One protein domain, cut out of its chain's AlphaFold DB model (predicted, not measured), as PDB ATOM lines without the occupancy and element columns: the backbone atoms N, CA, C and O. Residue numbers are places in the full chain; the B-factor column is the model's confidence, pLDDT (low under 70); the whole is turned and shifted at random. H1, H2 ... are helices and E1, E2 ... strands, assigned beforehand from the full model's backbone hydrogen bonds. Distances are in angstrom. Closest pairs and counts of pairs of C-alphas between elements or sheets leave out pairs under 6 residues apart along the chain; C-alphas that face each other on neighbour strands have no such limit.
ATOM      1  N   GLN A  77      44.063 -29.427  82.472       67.88
ATOM      2  CA  GLN A  77      42.918 -30.311  82.205       67.88
ATOM      3  C   GLN A  77      42.111 -29.900  80.963       67.88
ATOM      4  O   GLN A  77      41.342 -30.709  80.445       67.88
ATOM      5  N   VAL A  78      42.282 -28.671  80.469       76.56
ATOM      6  CA  VAL A  78      41.585 -28.165  79.277       76.56
ATOM      7  C   VAL A  78      42.408 -28.495  78.021       76.56
ATOM      8  O   VAL A  78      43.594 -28.163  77.979       76.56
ATOM      9  N   PRO A  79      41.825 -29.131  76.984       78.31
ATOM     10  CA  PRO A  79      42.524 -29.392  75.724       78.31
ATOM     11  C   PRO A  79      42.998 -28.111  75.023       78.31
ATOM     12  O   PRO A  79      42.341 -27.073  75.109       78.31
ATOM     13  N   ASP A  80      44.085 -28.198  74.253       79.00
ATOM     14  CA  ASP A  80      44.522 -27.104  73.376       79.00
ATOM     15  C   ASP A  80      43.416 -26.709  72.380       79.00
ATOM     16  O   ASP A  80      42.785 -27.557  71.748       79.00
ATOM     17  N   GLY A  81      43.172 -25.402  72.249       77.31
ATOM     18  CA  GLY A  81      42.029 -24.835  71.524       77.31
ATOM     19  C   GLY A  81      40.732 -24.767  72.343       77.31
ATOM     20  O   GLY A  81      39.747 -24.202  71.870       77.31
ATOM     21  N   GLY A  82      40.722 -25.321  73.559       85.25
ATOM     22  CA  GLY A  82      39.638 -25.195  74.528       85.25
ATOM     23  C   GLY A  82      39.648 -23.860  75.278       85.25
ATOM     24  O   GLY A  82      40.553 -23.035  75.140       85.25
ATOM     25  N   PHE A  83      38.625 -23.665  76.105       90.38
ATOM     26  CA  PHE A  83      38.416 -22.461  76.908       90.38
ATOM     27  C   PHE A  83      38.340 -22.824  78.385       90.38
ATOM     28  O   PHE A  83      37.891 -23.919  78.732       90.38
ATOM     29  N   LEU A  84      38.790 -21.918  79.252       89.50
ATOM     30  CA  LEU A  84      38.606 -22.094  80.690       89.50
ATOM     31  C   LEU A  84      37.110 -21.951  81.044       89.50
ATOM     32  O   LEU A  84      36.415 -21.148  80.416       89.50
ATOM     33  N   PRO A  85      36.602 -22.724  82.020       90.94
ATOM     34  CA  PRO A  85      35.234 -22.577  82.508       90.94
ATOM     35  C   PRO A  85      35.060 -21.266  83.287       90.94
ATOM     36  O   PRO A  85      36.041 -20.615  83.653       90.94
ATOM     37  N   LEU A  86      33.801 -20.925  83.582       91.88
ATOM     38  CA  LEU A  86      33.446 -19.844  84.499       91.88
ATOM     39  C   LEU A  86      34.229 -19.969  85.820       91.88
ATOM     40  O   LEU A  86      34.246 -21.031  86.443       91.88
ATOM     41  N   ASN A  87      34.849 -18.875  86.258       90.50
ATOM     42  CA  ASN A  87      35.419 -18.750  87.591       90.50
ATOM     43  C   ASN A  87      35.077 -17.379  88.189       90.50
ATOM     44  O   ASN A  87      35.382 -16.343  87.594       90.50
ATOM     45  N   LEU A  88      34.452 -17.419  89.367       88.44
ATOM     46  CA  LEU A  88      34.027 -16.272  90.176       88.44
ATOM     47  C   LEU A  88      34.759 -16.232  91.536       88.44
ATOM     48  O   LEU A  88      34.365 -15.491  92.433       88.44
ATOM     49  N   ASP A  89      35.787 -17.066  91.732       78.75
ATOM     50  CA  ASP A  89      36.439 -17.215  93.032       78.75
ATOM     51  C   ASP A  89      37.367 -16.030  93.310       78.75
ATOM     52  O   ASP A  89      38.494 -15.967  92.806       78.75
ATOM     53  N   HIS A  90      36.949 -15.128  94.201       65.00
ATOM     54  CA  HIS A  90      37.846 -14.111  94.735       65.00
ATOM     55  C   HIS A  90      38.958 -14.770  95.567       65.00
ATOM     56  O   HIS A  90      38.783 -15.137  96.736       65.00
ATOM     57  N   GLY A 103      41.944   0.157  90.697       73.62
ATOM     58  CA  GLY A 103      41.719  -0.502  89.414       73.62
ATOM     59  C   GLY A 103      41.650   0.495  88.258       73.62
ATOM     60  O   GLY A 103      40.605   1.099  88.024       73.62
ATOM     61  N   TYR A 104      42.745   0.634  87.514       87.12
ATOM     62  CA  TYR A 104      42.865   1.572  86.398       87.12
ATOM     63  C   TYR A 104      41.878   1.301  85.249       87.12
ATOM     64  O   TYR A 104      41.712   0.172  84.803       87.12
ATOM     65  N   GLY A 105      41.270   2.355  84.706       90.31
ATOM     66  CA  GLY A 105      40.368   2.285  83.551       90.31
ATOM     67  C   GLY A 105      38.993   1.674  83.851       90.31
ATOM     68  O   GLY A 105      38.679   1.286  84.972       90.31
ATOM     69  N   TYR A 106      38.144   1.605  82.824       92.19
ATOM     70  CA  TYR A 106      36.739   1.183  82.963       92.19
ATOM     71  C   TYR A 106      36.523  -0.339  82.969       92.19
ATOM     72  O   TYR A 106      35.410  -0.791  83.223       92.19
ATOM     73  N   LEU A 107      37.561  -1.136  82.688       93.69
ATOM     74  CA  LEU A 107      37.484  -2.603  82.608       93.69
ATOM     75  C   LEU A 107      38.223  -3.306  83.765       93.69
ATOM     76  O   LEU A 107      38.513  -4.499  83.668       93.69
ATOM     77  N   SER A 108      38.532  -2.587  84.849       91.19
ATOM     78  CA  SER A 108      39.236  -3.102  86.035       91.19
ATOM     79  C   SER A 108      38.349  -3.817  87.047       91.19
ATOM     80  O   SER A 108      38.835  -4.666  87.798       91.19
ATOM     81  N   PHE A 109      37.051  -3.514  87.059       91.38
ATOM     82  CA  PHE A 109      36.101  -4.174  87.943       91.38
ATOM     83  C   PHE A 109      36.070  -5.683  87.662       91.38
ATOM     84  O   PHE A 109      36.082  -6.127  86.505       91.38
ATOM     85  N   GLU A 110      36.111  -6.479  88.729       88.25
ATOM     86  CA  GLU A 110      36.149  -7.941  88.667       88.25
ATOM     87  C   GLU A 110      37.264  -8.504  87.759       88.25
ATOM     88  O   GLU A 110      37.041  -9.425  86.973       88.25
ATOM     89  N   ARG A 111      38.492  -7.945  87.834       86.81
ATOM     90  CA  ARG A 111      39.647  -8.345  86.984       86.81
ATOM     91  C   ARG A 111      40.020  -9.829  87.032       86.81
ATOM     92  O   ARG A 111      40.567 -10.354  86.064       86.81
ATOM     93  N   HIS A 112      39.725 -10.481  88.152       84.88
ATOM     94  CA  HIS A 112      40.062 -11.875  88.424       84.88
ATOM     95  C   HIS A 112      39.066 -12.874  87.810       84.88
ATOM     96  O   HIS A 112      39.421 -14.037  87.629       84.88
ATOM     97  N   VAL A 113      37.855 -12.427  87.448       90.94
ATOM     98  CA  VAL A 113      36.828 -13.284  86.844       90.94
ATOM     99  C   VAL A 113      37.304 -13.856  85.507       90.94
ATOM    100  O   VAL A 113      37.919 -13.177  84.675       90.94
ATOM    101  N   VAL A 114      36.957 -15.120  85.275       93.00
ATOM    102  CA  VAL A 114      37.035 -15.758  83.960       93.00
ATOM    103  C   VAL A 114      35.622 -16.124  83.542       93.00
ATOM    104  O   VAL A 114      34.951 -16.867  84.251       93.00
ATOM    105  N   LEU A 115      35.161 -15.613  82.400       94.38
ATOM    106  CA  LEU A 115      33.875 -16.022  81.833       94.38
ATOM    107  C   LEU A 115      34.070 -17.237  80.927       94.38
ATOM    108  O   LEU A 115      34.998 -17.271  80.112       94.38
ATOM    109  N   GLY A 116      33.163 -18.205  81.046       92.94
ATOM    110  CA  GLY A 116      33.008 -19.250  80.046       92.94
ATOM    111  C   GLY A 116      32.284 -18.726  78.800       92.94
ATOM    112  O   GLY A 116      31.801 -17.590  78.733       92.94
ATOM    113  N   ILE A 117      32.235 -19.560  77.761       93.38
ATOM    114  CA  ILE A 117      31.652 -19.177  76.468       93.38
ATOM    115  C   ILE A 117      30.119 -19.098  76.506       93.38
ATOM    116  O   ILE A 117      29.546 -18.321  75.747       93.38
ATOM    117  N   ASN A 118      29.444 -19.866  77.363       93.56
ATOM    118  CA  ASN A 118      27.980 -19.824  77.441       93.56
ATOM    119  C   ASN A 118      27.523 -18.529  78.125       93.56
ATOM    120  O   ASN A 118      26.598 -17.865  77.670       93.56
ATOM    121  N   GLU A 119      28.243 -18.134  79.169       95.12
ATOM    122  CA  GLU A 119      28.007 -16.940  79.970       95.12
ATOM    123  C   GLU A 119      28.310 -15.687  79.138       95.12
ATOM    124  O   GLU A 119      27.492 -14.768  79.073       95.12
ATOM    125  N   LEU A 120      29.421 -15.691  78.385       96.31
ATOM    126  CA  LEU A 120      29.678 -14.650  77.391       96.31
ATOM    127  C   LEU A 120      28.578 -14.590  76.319       96.31
ATOM    128  O   LEU A 120      28.232 -13.493  75.892       96.31
ATOM    129  N   ALA A 121      28.025 -15.722  75.868       95.38
ATOM    130  CA  ALA A 121      26.963 -15.709  74.863       95.38
ATOM    131  C   ALA A 121      25.701 -15.000  75.378       95.38
ATOM    132  O   ALA A 121      25.176 -14.149  74.664       95.38
ATOM    133  N   MET A 122      25.287 -15.257  76.625       94.94
ATOM    134  CA  MET A 122      24.157 -14.558  77.258       94.94
ATOM    135  C   MET A 122      24.398 -13.043  77.374       94.94
ATOM    136  O   MET A 122      23.517 -12.251  77.041       94.94
ATOM    137  N   LEU A 123      25.606 -12.625  77.783       97.50
ATOM    138  CA  LEU A 123      25.985 -11.206  77.836       97.50
ATOM    139  C   LEU A 123      25.949 -10.564  76.443       97.50
ATOM    140  O   LEU A 123      25.373  -9.493  76.265       97.50
ATOM    141  N   VAL A 124      26.565 -11.216  75.452       97.69
ATOM    142  CA  VAL A 124      26.661 -10.711  74.076       97.69
ATOM    143  C   VAL A 124      25.284 -10.603  73.426       97.69
ATOM    144  O   VAL A 124      25.051  -9.623  72.731       97.69
ATOM    145  N   GLU A 125      24.377 -11.553  73.655       95.94
ATOM    146  CA  GLU A 125      23.018 -11.540  73.101       95.94
ATOM    147  C   GLU A 125      22.207 -10.345  73.630       95.94
ATOM    148  O   GLU A 125      21.813  -9.481  72.845       95.94
ATOM    149  N   VAL A 126      22.072 -10.213  74.957       96.94
ATOM    150  CA  VAL A 126      21.321  -9.110  75.592       96.94
ATOM    151  C   VAL A 126      21.919  -7.741  75.248       96.94
ATOM    152  O   VAL A 126      21.201  -6.823  74.849       96.94
ATOM    153  N   VAL A 127      23.241  -7.585  75.372       98.00
ATOM    154  CA  VAL A 127      23.896  -6.284  75.162       98.00
ATOM    155  C   VAL A 127      23.937  -5.902  73.678       98.00
ATOM    156  O   VAL A 127      23.833  -4.715  73.358       98.00
ATOM    157  N   ALA A 128      24.039  -6.862  72.750       97.19
ATOM    158  CA  ALA A 128      23.967  -6.568  71.320       97.19
ATOM    159  C   ALA A 128      22.563  -6.137  70.886       97.19
ATOM    160  O   ALA A 128      22.457  -5.162  70.144       97.19
ATOM    161  N   ASP A 129      21.501  -6.798  71.352       96.56
ATOM    162  CA  ASP A 129      20.129  -6.418  70.994       96.56
ATOM    163  C   ASP A 129      19.756  -5.033  71.546       96.56
ATOM    164  O   ASP A 129      19.166  -4.217  70.829       96.56
ATOM    165  N   GLU A 130      20.177  -4.694  72.767       97.19
ATOM    166  CA  GLU A 130      19.952  -3.361  73.343       97.19
ATOM    167  C   GLU A 130      20.765  -2.257  72.631       97.19
ATOM    168  O   GLU A 130      20.233  -1.186  72.319       97.19
ATOM    169  N   LEU A 131      22.025  -2.520  72.263       96.94
ATOM    170  CA  LEU A 131      22.825  -1.590  71.450       96.94
ATOM    171  C   LEU A 131      22.267  -1.424  70.026       96.94
ATOM    172  O   LEU A 131      22.203  -0.304  69.510       96.94
ATOM    173  N   ALA A 132      21.847  -2.520  69.390       94.94
ATOM    174  CA  ALA A 132      21.367  -2.529  68.011       94.94
ATOM    175  C   ALA A 132      19.946  -1.975  67.841       94.94
ATOM    176  O   ALA A 132      19.605  -1.527  66.746       94.94
ATOM    177  N   SER A 133      19.118  -2.010  68.887       94.19
ATOM    178  CA  SER A 133      17.753  -1.472  68.861       94.19
ATOM    179  C   SER A 133      17.689   0.023  69.181       94.19
ATOM    180  O   SER A 133      16.855   0.722  68.602       94.19
ATOM    181  N   ARG A 134      18.564   0.534  70.063       94.81
ATOM    182  CA  ARG A 134      18.473   1.914  70.581       94.81
ATOM    183  C   ARG A 134      19.616   2.852  70.192       94.81
ATOM    184  O   ARG A 134      19.392   4.058  70.139       94.81
ATOM    185  N   PHE A 135      20.825   2.348  69.926       95.06
ATOM    186  CA  PHE A 135      22.042   3.176  70.017       95.06
ATOM    187  C   PHE A 135      22.948   3.204  68.771       95.06
ATOM    188  O   PHE A 135      24.019   3.805  68.813       95.06
ATOM    189  N   LEU A 136      22.516   2.647  67.631       93.19
ATOM    190  CA  LEU A 136      23.306   2.582  66.382       93.19
ATOM    191  C   LEU A 136      23.840   3.930  65.853       93.19
ATOM    192  O   LEU A 136      24.810   3.955  65.092       93.19
ATOM    193  N   THR A 137      23.209   5.048  66.216       93.69
ATOM    194  CA  THR A 137      23.599   6.402  65.795       93.69
ATOM    195  C   THR A 137      24.545   7.112  66.765       93.69
ATOM    196  O   THR A 137      25.153   8.103  66.358       93.69
ATOM    197  N   THR A 138      24.686   6.638  68.007       93.31
ATOM    198  CA  THR A 138      25.454   7.322  69.057       93.31
ATOM    199  C   THR A 138      26.962   7.249  68.770       93.31
ATOM    200  O   THR A 138      27.471   6.172  68.453       93.31
ATOM    201  N   PRO A 139      27.705   8.368  68.856       91.75
ATOM    202  CA  PRO A 139      29.144   8.378  68.619       91.75
ATOM    203  C   PRO A 139      29.942   7.916  69.846       91.75
ATOM    204  O   PRO A 139      29.493   8.042  70.981       91.75
ATOM    205  N   PHE A 140      31.172   7.450  69.611       89.31
ATOM    206  CA  PHE A 140      32.146   7.042  70.642       89.31
ATOM    207  C   PHE A 140      31.747   5.860  71.548       89.31
ATOM    208  O   PHE A 140      32.455   5.596  72.523       89.31
ATOM    209  N   ILE A 141      30.715   5.079  71.199       92.38
ATOM    210  CA  ILE A 141      30.462   3.792  71.866       92.38
ATOM    211  C   ILE A 141      31.733   2.926  71.781       92.38
ATOM    212  O   ILE A 141      32.540   3.046  70.856       92.38
ATOM    213  N   PHE A 142      31.950   2.070  72.781       94.75
ATOM    214  CA  PHE A 142      33.151   1.238  72.911       94.75
ATOM    215  C   PHE A 142      34.463   2.028  73.125       94.75
ATOM    216  O   PHE A 142      35.533   1.423  73.084       94.75
ATOM    217  N   SER A 143      34.417   3.345  73.381       92.38
ATOM    218  CA  SER A 143      35.596   4.169  73.686       92.38
ATOM    219  C   SER A 143      35.531   4.804  75.075       92.38
ATOM    220  O   SER A 143      34.592   5.530  75.392       92.38
ATOM    221  N   ALA A 144      36.590   4.627  75.872       90.00
ATOM    222  CA  ALA A 144      36.761   5.277  77.175       90.00
ATOM    223  C   ALA A 144      36.792   6.824  77.108       90.00
ATOM    224  O   ALA A 144      36.756   7.499  78.133       90.00
ATOM    225  N   LEU A 145      36.856   7.415  75.907       89.75
ATOM    226  CA  LEU A 145      36.811   8.865  75.706       89.75
ATOM    227  C   LEU A 145      35.386   9.449  75.631       89.75
ATOM    228  O   LEU A 145      35.254  10.672  75.736       89.75
ATOM    229  N   ALA A 146      34.337   8.623  75.503       89.12
ATOM    230  CA  ALA A 146      32.936   9.066  75.456       89.12
ATOM    231  C   ALA A 146      32.584   9.980  76.644       89.12
ATOM    232  O   ALA A 146      32.997   9.711  77.769       89.12
ATOM    233  N   LEU A 147      31.894  11.106  76.414       81.69
ATOM    234  CA  LEU A 147      31.769  12.178  77.417       81.69
ATOM    235  C   LEU A 147      31.087  11.726  78.713       81.69
ATOM    236  O   LEU A 147      31.633  11.984  79.783       81.69
ATOM    237  N   ASP A 148      29.979  11.000  78.596       83.88
ATOM    238  CA  ASP A 148      29.039  10.727  79.691       83.88
ATOM    239  C   ASP A 148      29.263   9.378  80.406       83.88
ATOM    240  O   ASP A 148      28.400   8.927  81.156       83.88
ATOM    241  N   ILE A 149      30.409   8.729  80.161       91.56
ATOM    242  CA  ILE A 149      30.749   7.386  80.659       91.56
ATOM    243  C   ILE A 149      30.809   7.301  82.198       91.56
ATOM    244  O   ILE A 149      31.554   8.035  82.851       91.56
ATOM    245  N   SER A 150      30.059   6.360  82.778       91.19
ATOM    246  CA  SER A 150      29.920   6.172  84.231       91.19
ATOM    247  C   SER A 150      30.530   4.853  84.720       91.19
ATOM    248  O   SER A 150      29.972   3.778  84.494       91.19
ATOM    249  N   SER A 151      31.647   4.909  85.459       91.50
ATOM    250  CA  SER A 151      32.277   3.699  86.021       91.50
ATOM    251  C   SER A 151      31.411   3.006  87.078       91.50
ATOM    252  O   SER A 151      31.394   1.783  87.133       91.50
ATOM    253  N   SER A 152      30.648   3.745  87.893       92.25
ATOM    254  CA  SER A 152      29.739   3.131  88.873       92.25
ATOM    255  C   SER A 152      28.592   2.376  88.199       92.25
ATOM    256  O   SER A 152      28.249   1.282  88.637       92.25
ATOM    257  N   THR A 153      28.048   2.909  87.100       94.06
ATOM    258  CA  THR A 153      26.988   2.244  86.324       94.06
ATOM    259  C   THR A 153      27.525   1.030  85.565       94.06
ATOM    260  O   THR A 153      26.862   0.000  85.529       94.06
ATOM    261  N   ILE A 154      28.752   1.098  85.032       95.44
ATOM    262  CA  ILE A 154      29.441  -0.068  84.453       95.44
ATOM    263  C   ILE A 154      29.621  -1.168  85.510       95.44
ATOM    264  O   ILE A 154      29.294  -2.321  85.243       95.44
ATOM    265  N   ASN A 155      30.060  -0.822  86.724       95.19
ATOM    266  CA  ASN A 155      30.236  -1.795  87.805       95.19
ATOM    267  C   ASN A 155      28.897  -2.399  88.266       95.19
ATOM    268  O   ASN A 155      28.819  -3.604  88.483       95.19
ATOM    269  N   GLN A 156      27.831  -1.598  88.365       95.62
ATOM    270  CA  GLN A 156      26.475  -2.068  88.681       95.62
ATOM    271  C   GLN A 156      25.946  -3.044  87.617       95.62
ATOM    272  O   GLN A 156      25.457  -4.115  87.965       95.62
ATOM    273  N   LEU A 157      26.108  -2.707  86.335       96.69
ATOM    274  CA  LEU A 157      25.720  -3.537  85.192       96.69
ATOM    275  C   LEU A 157      26.521  -4.854  85.138       96.69
ATOM    276  O   LEU A 157      25.963  -5.914  84.873       96.69
ATOM    277  N   ILE A 158      27.821  -4.820  85.452       96.44
ATOM    278  CA  ILE A 158      28.646  -6.031  85.590       96.44
ATOM    279  C   ILE A 158      28.195  -6.877  86.789       96.44
ATOM    280  O   ILE A 158      28.082  -8.092  86.665       96.44
ATOM    281  N   SER A 159      27.914  -6.256  87.938       95.81
ATOM    282  CA  SER A 159      27.489  -6.964  89.152       95.81
ATOM    283  C   SER A 159      26.145  -7.676  88.952       95.81
ATOM    284  O   SER A 159      26.022  -8.859  89.259       95.81
ATOM    285  N   THR A 160      25.155  -7.011  88.345       96.31
ATOM    286  CA  THR A 160      23.853  -7.637  88.046       96.31
ATOM    287  C   THR A 160      23.956  -8.758  87.013       96.31
ATOM    288  O   THR A 160      23.212  -9.730  87.120       96.31
ATOM    289  N   PHE A 161      24.899  -8.693  86.066       96.94
ATOM    290  CA  PHE A 161      25.223  -9.836  85.208       96.94
ATOM    291  C   PHE A 161      25.865 -10.992  85.995       96.94
ATOM    292  O   PHE A 161      25.478 -12.149  85.822       96.94
ATOM    293  N   LEU A 162      26.829 -10.704  86.873       95.94
ATOM    294  CA  LEU A 162      27.528 -11.726  87.656       95.94
ATOM    295  C   LEU A 162      26.610 -12.453  88.645       95.94
ATOM    296  O   LEU A 162      26.771 -13.661  88.812       95.94
ATOM    297  N   ASP A 163      25.591 -11.784  89.193       94.31
ATOM    298  CA  ASP A 163      24.511 -12.433  89.950       94.31
ATOM    299  C   ASP A 163      23.853 -13.572  89.141       94.31
ATOM    300  O   ASP A 163      23.650 -14.664  89.672       94.31
ATOM    301  N   THR A 164      23.579 -13.366  87.843       94.06
ATOM    302  CA  THR A 164      23.005 -14.412  86.962       94.06
ATOM    303  C   THR A 164      23.979 -15.550  86.653       94.06
ATOM    304  O   THR A 164      23.557 -16.665  86.357       94.06
ATOM    305  N   CYS A 165      25.288 -15.293  86.734       92.94
ATOM    306  CA  CYS A 165      26.317 -16.320  86.578       92.94
ATOM    307  C   CYS A 165      26.531 -17.125  87.868       92.94
ATOM    308  O   CYS A 165      26.946 -18.281  87.801       92.94
ATOM    309  N   ALA A 166      26.269 -16.522  89.032       91.31
ATOM    310  CA  ALA A 166      26.367 -17.168  90.337       91.31
ATOM    311  C   ALA A 166      25.139 -18.043  90.648       91.31
ATOM    312  O   ALA A 166      25.302 -19.158  91.144       91.31
ATOM    313  N   ASP A 167      23.933 -17.573  90.313       89.94
ATOM    314  CA  ASP A 167      22.698 -18.362  90.357       89.94
ATOM    315  C   ASP A 167      21.938 -18.292  89.014       89.94
ATOM    316  O   ASP A 167      21.028 -17.472  88.849       89.94
ATOM    317  N   PRO A 168      22.248 -19.191  88.058       87.00
ATOM    318  CA  PRO A 168      21.535 -19.287  86.783       87.00
ATOM    319  C   PRO A 168      20.124 -19.898  86.908       87.00
ATOM    320  O   PRO A 168      19.490 -20.182  85.891       87.00
ATOM    321  N   SER A 169      19.626 -20.148  88.126       89.38
ATOM    322  CA  SER A 169      18.254 -20.607  88.382       89.38
ATOM    323  C   SER A 169      17.321 -19.504  88.903       89.38
ATOM    324  O   SER A 169      16.099 -19.642  88.780       89.38
ATOM    325  N   SER A 170      17.865 -18.391  89.417       93.56
ATOM    326  CA  SER A 170      17.071 -17.244  89.874       93.56
ATOM    327  C   SER A 170      16.580 -16.385  88.705       93.56
ATOM    328  O   SER A 170      17.328 -15.648  88.055       93.56
ATOM    329  N   LYS A 171      15.259 -16.394  88.512       92.69
ATOM    330  CA  LYS A 171      14.559 -15.498  87.576       92.69
ATOM    331  C   LYS A 171      14.592 -14.044  88.042       92.69
ATOM    332  O   LYS A 171      14.430 -13.127  87.245       92.69
ATOM    333  N   GLU A 172      14.800 -13.822  89.333       93.94
ATOM    334  CA  GLU A 172      14.926 -12.512  89.963       93.94
ATOM    335  C   GLU A 172      16.291 -11.886  89.645       93.94
ATOM    336  O   GLU A 172      16.375 -10.675  89.442       93.94
ATOM    337  N   ALA A 173      17.357 -12.689  89.554       92.12
ATOM    338  CA  ALA A 173      18.644 -12.250  89.018       92.12
ATOM    339  C   ALA A 173      18.534 -11.930  87.518       92.12
ATOM    340  O   ALA A 173      18.868 -10.817  87.112       92.12
ATOM    341  N   GLU A 174      17.981 -12.852  86.718       93.94
ATOM    342  CA  GLU A 174      17.756 -12.659  85.276       93.94
ATOM    343  C   GLU A 174      16.942 -11.383  84.992       93.94
ATOM    344  O   GLU A 174      17.337 -10.548  84.178       93.94
ATOM    345  N   HIS A 175      15.840 -11.169  85.718       95.56
ATOM    346  CA  HIS A 175      15.002  -9.986  85.550       95.56
ATOM    347  C   HIS A 175      15.722  -8.688  85.941       95.56
ATOM    348  O   HIS A 175      15.566  -7.682  85.248       95.56
ATOM    349  N   ARG A 176      16.525  -8.683  87.017       95.69
ATOM    350  CA  ARG A 176      17.326  -7.506  87.401       95.69
ATOM    351  C   ARG A 176      18.358  -7.160  86.330       95.69
ATOM    352  O   ARG A 176      18.429  -5.998  85.941       95.69
ATOM    353  N   TRP A 177      19.091  -8.150  85.818       96.75
ATOM    354  CA  TRP A 177      20.036  -7.974  84.711       96.75
ATOM    355  C   TRP A 177      19.360  -7.378  83.468       96.75
ATOM    356  O   TRP A 177      19.817  -6.362  82.946       96.75
ATOM    357  N   LEU A 178      18.230  -7.948  83.035       96.56
ATOM    358  CA  LEU A 178      17.501  -7.469  81.856       96.56
ATOM    359  C   LEU A 178      16.967  -6.037  82.028       96.56
ATOM    360  O   LEU A 178      17.018  -5.255  81.081       96.56
ATOM    361  N   GLN A 179      16.483  -5.657  83.216       96.25
ATOM    362  CA  GLN A 179      16.048  -4.278  83.471       96.25
ATOM    363  C   GLN A 179      17.237  -3.307  83.527       96.25
ATOM    364  O   GLN A 179      17.159  -2.226  82.946       96.25
ATOM    365  N   GLU A 180      18.351  -3.683  84.163       96.38
ATOM    366  CA  GLU A 180      19.564  -2.856  84.219       96.38
ATOM    367  C   GLU A 180      20.122  -2.612  82.806       96.38
ATOM    368  O   GLU A 180      20.311  -1.464  82.414       96.38
ATOM    369  N   ALA A 181      20.272  -3.656  81.981       96.25
ATOM    370  CA  ALA A 181      20.700  -3.525  80.585       96.25
ATOM    371  C   ALA A 181      19.730  -2.667  79.741       96.25
ATOM    372  O   ALA A 181      20.149  -1.862  78.901       96.25
ATOM    373  N   ARG A 182      18.422  -2.770  80.002       95.88
ATOM    374  CA  ARG A 182      17.391  -1.963  79.340       95.88
ATOM    375  C   ARG A 182      17.438  -0.481  79.727       95.88
ATOM    376  O   ARG A 182      17.155   0.367  78.880       95.88
ATOM    377  N   PHE A 183      17.806  -0.134  80.959       94.75
ATOM    378  CA  PHE A 183      17.907   1.267  81.400       94.75
ATOM    379  C   PHE A 183      19.325   1.858  81.316       94.75
ATOM    380  O   PHE A 183      19.468   3.081  81.342       94.75
ATOM    381  N   ALA A 184      20.353   1.027  81.128       95.88
ATOM    382  CA  ALA A 184      21.733   1.450  80.928       95.88
ATOM    383  C   ALA A 184      21.934   2.315  79.665       95.88
ATOM    384  O   ALA A 184      21.216   2.209  78.663       95.88
ATOM    385  N   GLY A 185      22.953   3.175  79.730       94.69
ATOM    386  CA  GLY A 185      23.383   4.028  78.628       94.69
ATOM    387  C   GLY A 185      24.218   3.291  77.577       94.69
ATOM    388  O   GLY A 185      24.779   2.219  77.813       94.69
ATOM    389  N   ALA A 186      24.324   3.893  76.390       95.19
ATOM    390  CA  ALA A 186      25.042   3.319  75.251       95.19
ATOM    391  C   ALA A 186      26.532   3.053  75.539       95.19
ATOM    392  O   ALA A 186      27.095   2.066  75.063       95.19
ATOM    393  N   ASN A 187      27.175   3.928  76.317       95.38
ATOM    394  CA  ASN A 187      28.597   3.822  76.642       95.38
ATOM    395  C   ASN A 187      28.835   2.717  77.677       95.38
ATOM    396  O   ASN A 187      29.772   1.936  77.543       95.38
ATOM    397  N   GLU A 188      27.942   2.619  78.658       96.00
ATOM    398  CA  GLU A 188      27.939   1.644  79.747       96.00
ATOM    399  C   GLU A 188      27.749   0.228  79.190       96.00
ATOM    400  O   GLU A 188      28.567  -0.654  79.455       96.00
ATOM    401  N   LEU A 189      26.747   0.038  78.323       96.88
ATOM    402  CA  LEU A 189      26.531  -1.198  77.561       96.88
ATOM    403  C   LEU A 189      27.744  -1.535  76.681       96.88
ATOM    404  O   LEU A 189      28.230  -2.666  76.688       96.88
ATOM    405  N   GLY A 190      28.289  -0.545  75.967       96.56
ATOM    406  CA  GLY A 190      29.492  -0.720  75.153       96.56
ATOM    407  C   GLY A 190      30.720  -1.158  75.962       96.56
ATOM    408  O   GLY A 190      31.517  -1.961  75.478       96.56
ATOM    409  N   MET A 191      30.872  -0.680  77.199       96.25
ATOM    410  CA  MET A 191      31.948  -1.100  78.101       96.25
ATOM    411  C   MET A 191      31.688  -2.460  78.740       96.25
ATOM    412  O   MET A 191      32.618  -3.256  78.818       96.25
ATOM    413  N   CYS A 192      30.447  -2.780  79.109       97.31
ATOM    414  CA  CYS A 192      30.069  -4.112  79.583       97.31
ATOM    415  C   CYS A 192      30.368  -5.188  78.521       97.31
ATOM    416  O   CYS A 192      30.975  -6.213  78.835       97.31
ATOM    417  N   LEU A 193      30.079  -4.912  77.240       97.88
ATOM    418  CA  LEU A 193      30.453  -5.796  76.129       97.88
ATOM    419  C   LEU A 193      31.976  -5.985  76.021       97.88
ATOM    420  O   LEU A 193      32.453  -7.109  75.866       97.88
ATOM    421  N   ARG A 194      32.760  -4.899  76.132       97.00
ATOM    422  CA  ARG A 194      34.237  -4.965  76.127       97.00
ATOM    423  C   ARG A 194      34.776  -5.751  77.321       97.00
ATOM    424  O   ARG A 194      35.677  -6.563  77.136       97.00
ATOM    425  N   TRP A 195      34.219  -5.532  78.512       96.94
ATOM    426  CA  TRP A 195      34.562  -6.243  79.743       96.94
ATOM    427  C   TRP A 195      34.311  -7.746  79.587       96.94
ATOM    428  O   TRP A 195      35.238  -8.530  79.767       96.94
ATOM    429  N   GLY A 196      33.113  -8.151  79.149       96.75
ATOM    430  CA  GLY A 196      32.765  -9.564  78.981       96.75
ATOM    431  C   GLY A 196      33.705 -10.274  78.003       96.75
ATOM    432  O   GLY A 196      34.277 -11.320  78.318       96.75
ATOM    433  N   LEU A 197      33.962  -9.651  76.847       97.06
ATOM    434  CA  LEU A 197      34.924 -10.158  75.864       97.06
ATOM    435  C   LEU A 197      36.359 -10.221  76.416       97.06
ATOM    436  O   LEU A 197      37.108 -11.136  76.074       97.06
ATOM    437  N   ALA A 198      36.745  -9.294  77.297       95.44
ATOM    438  CA  ALA A 198      38.067  -9.272  77.921       95.44
ATOM    439  C   ALA A 198      38.267 -10.340  79.014       95.44
ATOM    440  O   ALA A 198      39.411 -10.592  79.410       95.44
ATOM    441  N   ARG A 199      37.185 -10.966  79.500       93.69
ATOM    442  CA  ARG A 199      37.198 -11.956  80.591       93.69
ATOM    443  C   ARG A 199      37.301 -13.413  80.129       93.69
ATOM    444  O   ARG A 199      37.603 -14.266  80.960       93.69
ATOM    445  N   VAL A 200      37.165 -13.718  78.838       92.81
ATOM    446  CA  VAL A 200      37.378 -15.088  78.323       92.81
ATOM    447  C   VAL A 200      38.870 -15.443  78.254       92.81
ATOM    448  O   VAL A 200      39.720 -14.592  77.978       92.81
ATOM    449  N   VAL A 201      39.194 -16.715  78.507       91.31
ATOM    450  CA  VAL A 201      40.540 -17.298  78.370       91.31
ATOM    451  C   VAL A 201      40.465 -18.573  77.530       91.31
ATOM    452  O   VAL A 201      39.681 -19.473  77.833       91.31
ATOM    453  N   ARG A 202      41.325 -18.678  76.514       90.00
ATOM    454  CA  ARG A 202      41.579 -19.903  75.739       90.00
ATOM    455  C   ARG A 202      42.901 -20.545  76.154       90.00
ATOM    456  O   ARG A 202      43.844 -19.839  76.513       90.00
ATOM    457  N   VAL A 203      42.997 -21.866  76.051       87.88
ATOM    458  CA  VAL A 203      44.253 -22.613  76.221       87.88
ATOM    459  C   VAL A 203      44.841 -22.916  74.844       87.88
ATOM    460  O   VAL A 203      44.129 -23.372  73.951       87.88
ATOM    461  N   ALA A 204      46.126 -22.628  74.638       83.81
ATOM    462  CA  ALA A 204      46.845 -22.977  73.413       83.81
ATOM    463  C   ALA A 204      48.348 -23.158  73.683       83.81
ATOM    464  O   ALA A 204      48.988 -22.286  74.269       83.81
ATOM    465  N   GLY A 205      48.914 -24.288  73.255       79.69
ATOM    466  CA  GLY A 205      50.278 -24.694  73.600       79.69
ATOM    467  C   GLY A 205      50.449 -24.975  75.098       79.69
ATOM    468  O   GLY A 205      51.528 -24.745  75.639       79.69
ATOM    469  N   GLY A 206      49.374 -25.373  75.789       78.75
ATOM    470  CA  GLY A 206      49.321 -25.473  77.252       78.75
ATOM    471  C   GLY A 206      49.351 -24.130  78.001       78.75
ATOM    472  O   GLY A 206      49.340 -24.128  79.231       78.75
ATOM    473  N   GLN A 207      49.379 -22.989  77.300       81.75
ATOM    474  CA  GLN A 207      49.345 -21.655  77.904       81.75
ATOM    475  C   GLN A 207      47.939 -21.053  77.867       81.75
ATOM    476  O   GLN A 207      47.238 -21.125  76.858       81.75
ATOM    477  N   ALA A 208      47.557 -20.391  78.958       85.31
ATOM    478  CA  ALA A 208      46.394 -19.515  78.996       85.31
ATOM    479  C   ALA A 208      46.681 -18.220  78.213       85.31
ATOM    480  O   ALA A 208      47.663 -17.530  78.481       85.31
ATOM    481  N   MET A 209      45.810 -17.869  77.267       87.44
ATOM    482  CA  MET A 209      45.831 -16.582  76.563       87.44
ATOM    483  C   MET A 209      44.416 -16.002  76.476       87.44
ATOM    484  O   MET A 209      43.424 -16.732  76.473       87.44
ATOM    485  N   ARG A 210      44.312 -14.680  76.341       90.50
ATOM    486  CA  ARG A 210      43.041 -13.991  76.075       90.50
ATOM    487  C   ARG A 210      42.667 -14.077  74.582       90.50
ATOM    488  O   ARG A 210      43.522 -14.348  73.735       90.50
ATOM    489  N   GLY A 211      41.395 -13.832  74.266       91.44
ATOM    490  CA  GLY A 211      40.847 -13.833  72.901       91.44
ATOM    491  C   GLY A 211      40.012 -15.073  72.547       91.44
ATOM    492  O   GLY A 211      40.269 -16.173  73.032       91.44
TER     493      GLY A 211
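This is residues 77 to 90 and 103 to 211 of the 697 residues of an uncharacterized protein of Pisolithus microcarpus 441 (UniProt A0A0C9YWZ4). Two pairs of helices, H1 beside H4 and H2 beside H3, pack on each other at a slant, and the small strand hairpin of E1 and E2 follows H4 at one end of the whole. H4 is the helix nearest the middle; E1 and E2 have the centres farthest from it. The printed part has 123 residues with four named helices and two named strands, in the order H1, H2, H3, H4, E1, E2, and the class is mostly helix. The sheet has the order E1 - E2 and is antiparallel. The whole is compact, with a radius of gyration of the C-alphas of 14.7 A and spans of 43 by 33 by 27 A.

E1, residues 201 to 204, and E2, residues 207 to 210, are antiparallel neighbours and form a hairpin. N 202 and O 209 are 2.9 A apart, and N 207 and O 204 are 3.1 A apart, both within hydrogen-bond range. H4, residues 186 to 199, comes nearest to E2 where the C-alphas of Ala 198 and Arg 210 are 7.1 A apart. H1, residues 117 to 134, touches H4 at a shallow tilt of 17 degrees, opposite ways; their closest C-alphas are those of Leu 120 and Gly 196, 6.2 A apart. H2, residues 151 to 166, touches H4 with residues 151 to 158 alone, at a steep tilt of 50 degrees, the same way; the closest C-alphas, of Ile 154 and Glu 188, are 5.2 A apart. H3, residues 171 to 183, forms a helical hairpin with H2, at a shallow tilt of 26 degrees, opposite ways; the closest C-alphas, of Thr 160 and Trp 177, are 5.1 A apart. H3 touches H1 with residues 178 to 182 alone, at a tilt of 37 degrees, only just steep, the same way; the closest C-alphas, of Glu 130 and Arg 182, are 6.7 A apart. H1 and H2 are close but not clearly touching, and so are H3 and H4. H1, H2 and H3 are apart from E1 and E2. In H1, H3 and H4 every O i to N i+4 pair is within hydrogen-bond range; in H2, 11 of 12 are.

E1 measures 9.8 A from first to last C-alpha and E2 10.1 A; C-alpha 210 ends E2 at (43.041, -13.991, 76.075). H4 measures 20.2 A. H1, the longest helix, begins with C-alpha 117 at (31.652, -19.177, 76.468) and measures 25.6 A. H2 measures 22.1 A and H3 18.2 A; C-alpha 171 begins H3 at (14.559, -15.498, 87.576).

The C-alphas of Gln 77 and Thr 137, the two farthest apart, are 44.6 A apart. Residues 91 to 102 are not printed, and C-alphas 90 and 103 are 15.1 A apart across that cut. The link from H1 to H2, 16 residues, is long. Residues 77 to 90 and 103 to 116 hold no named element. The mean pLDDT of the printed part is 91.6; residues 77 and 90 are under 70.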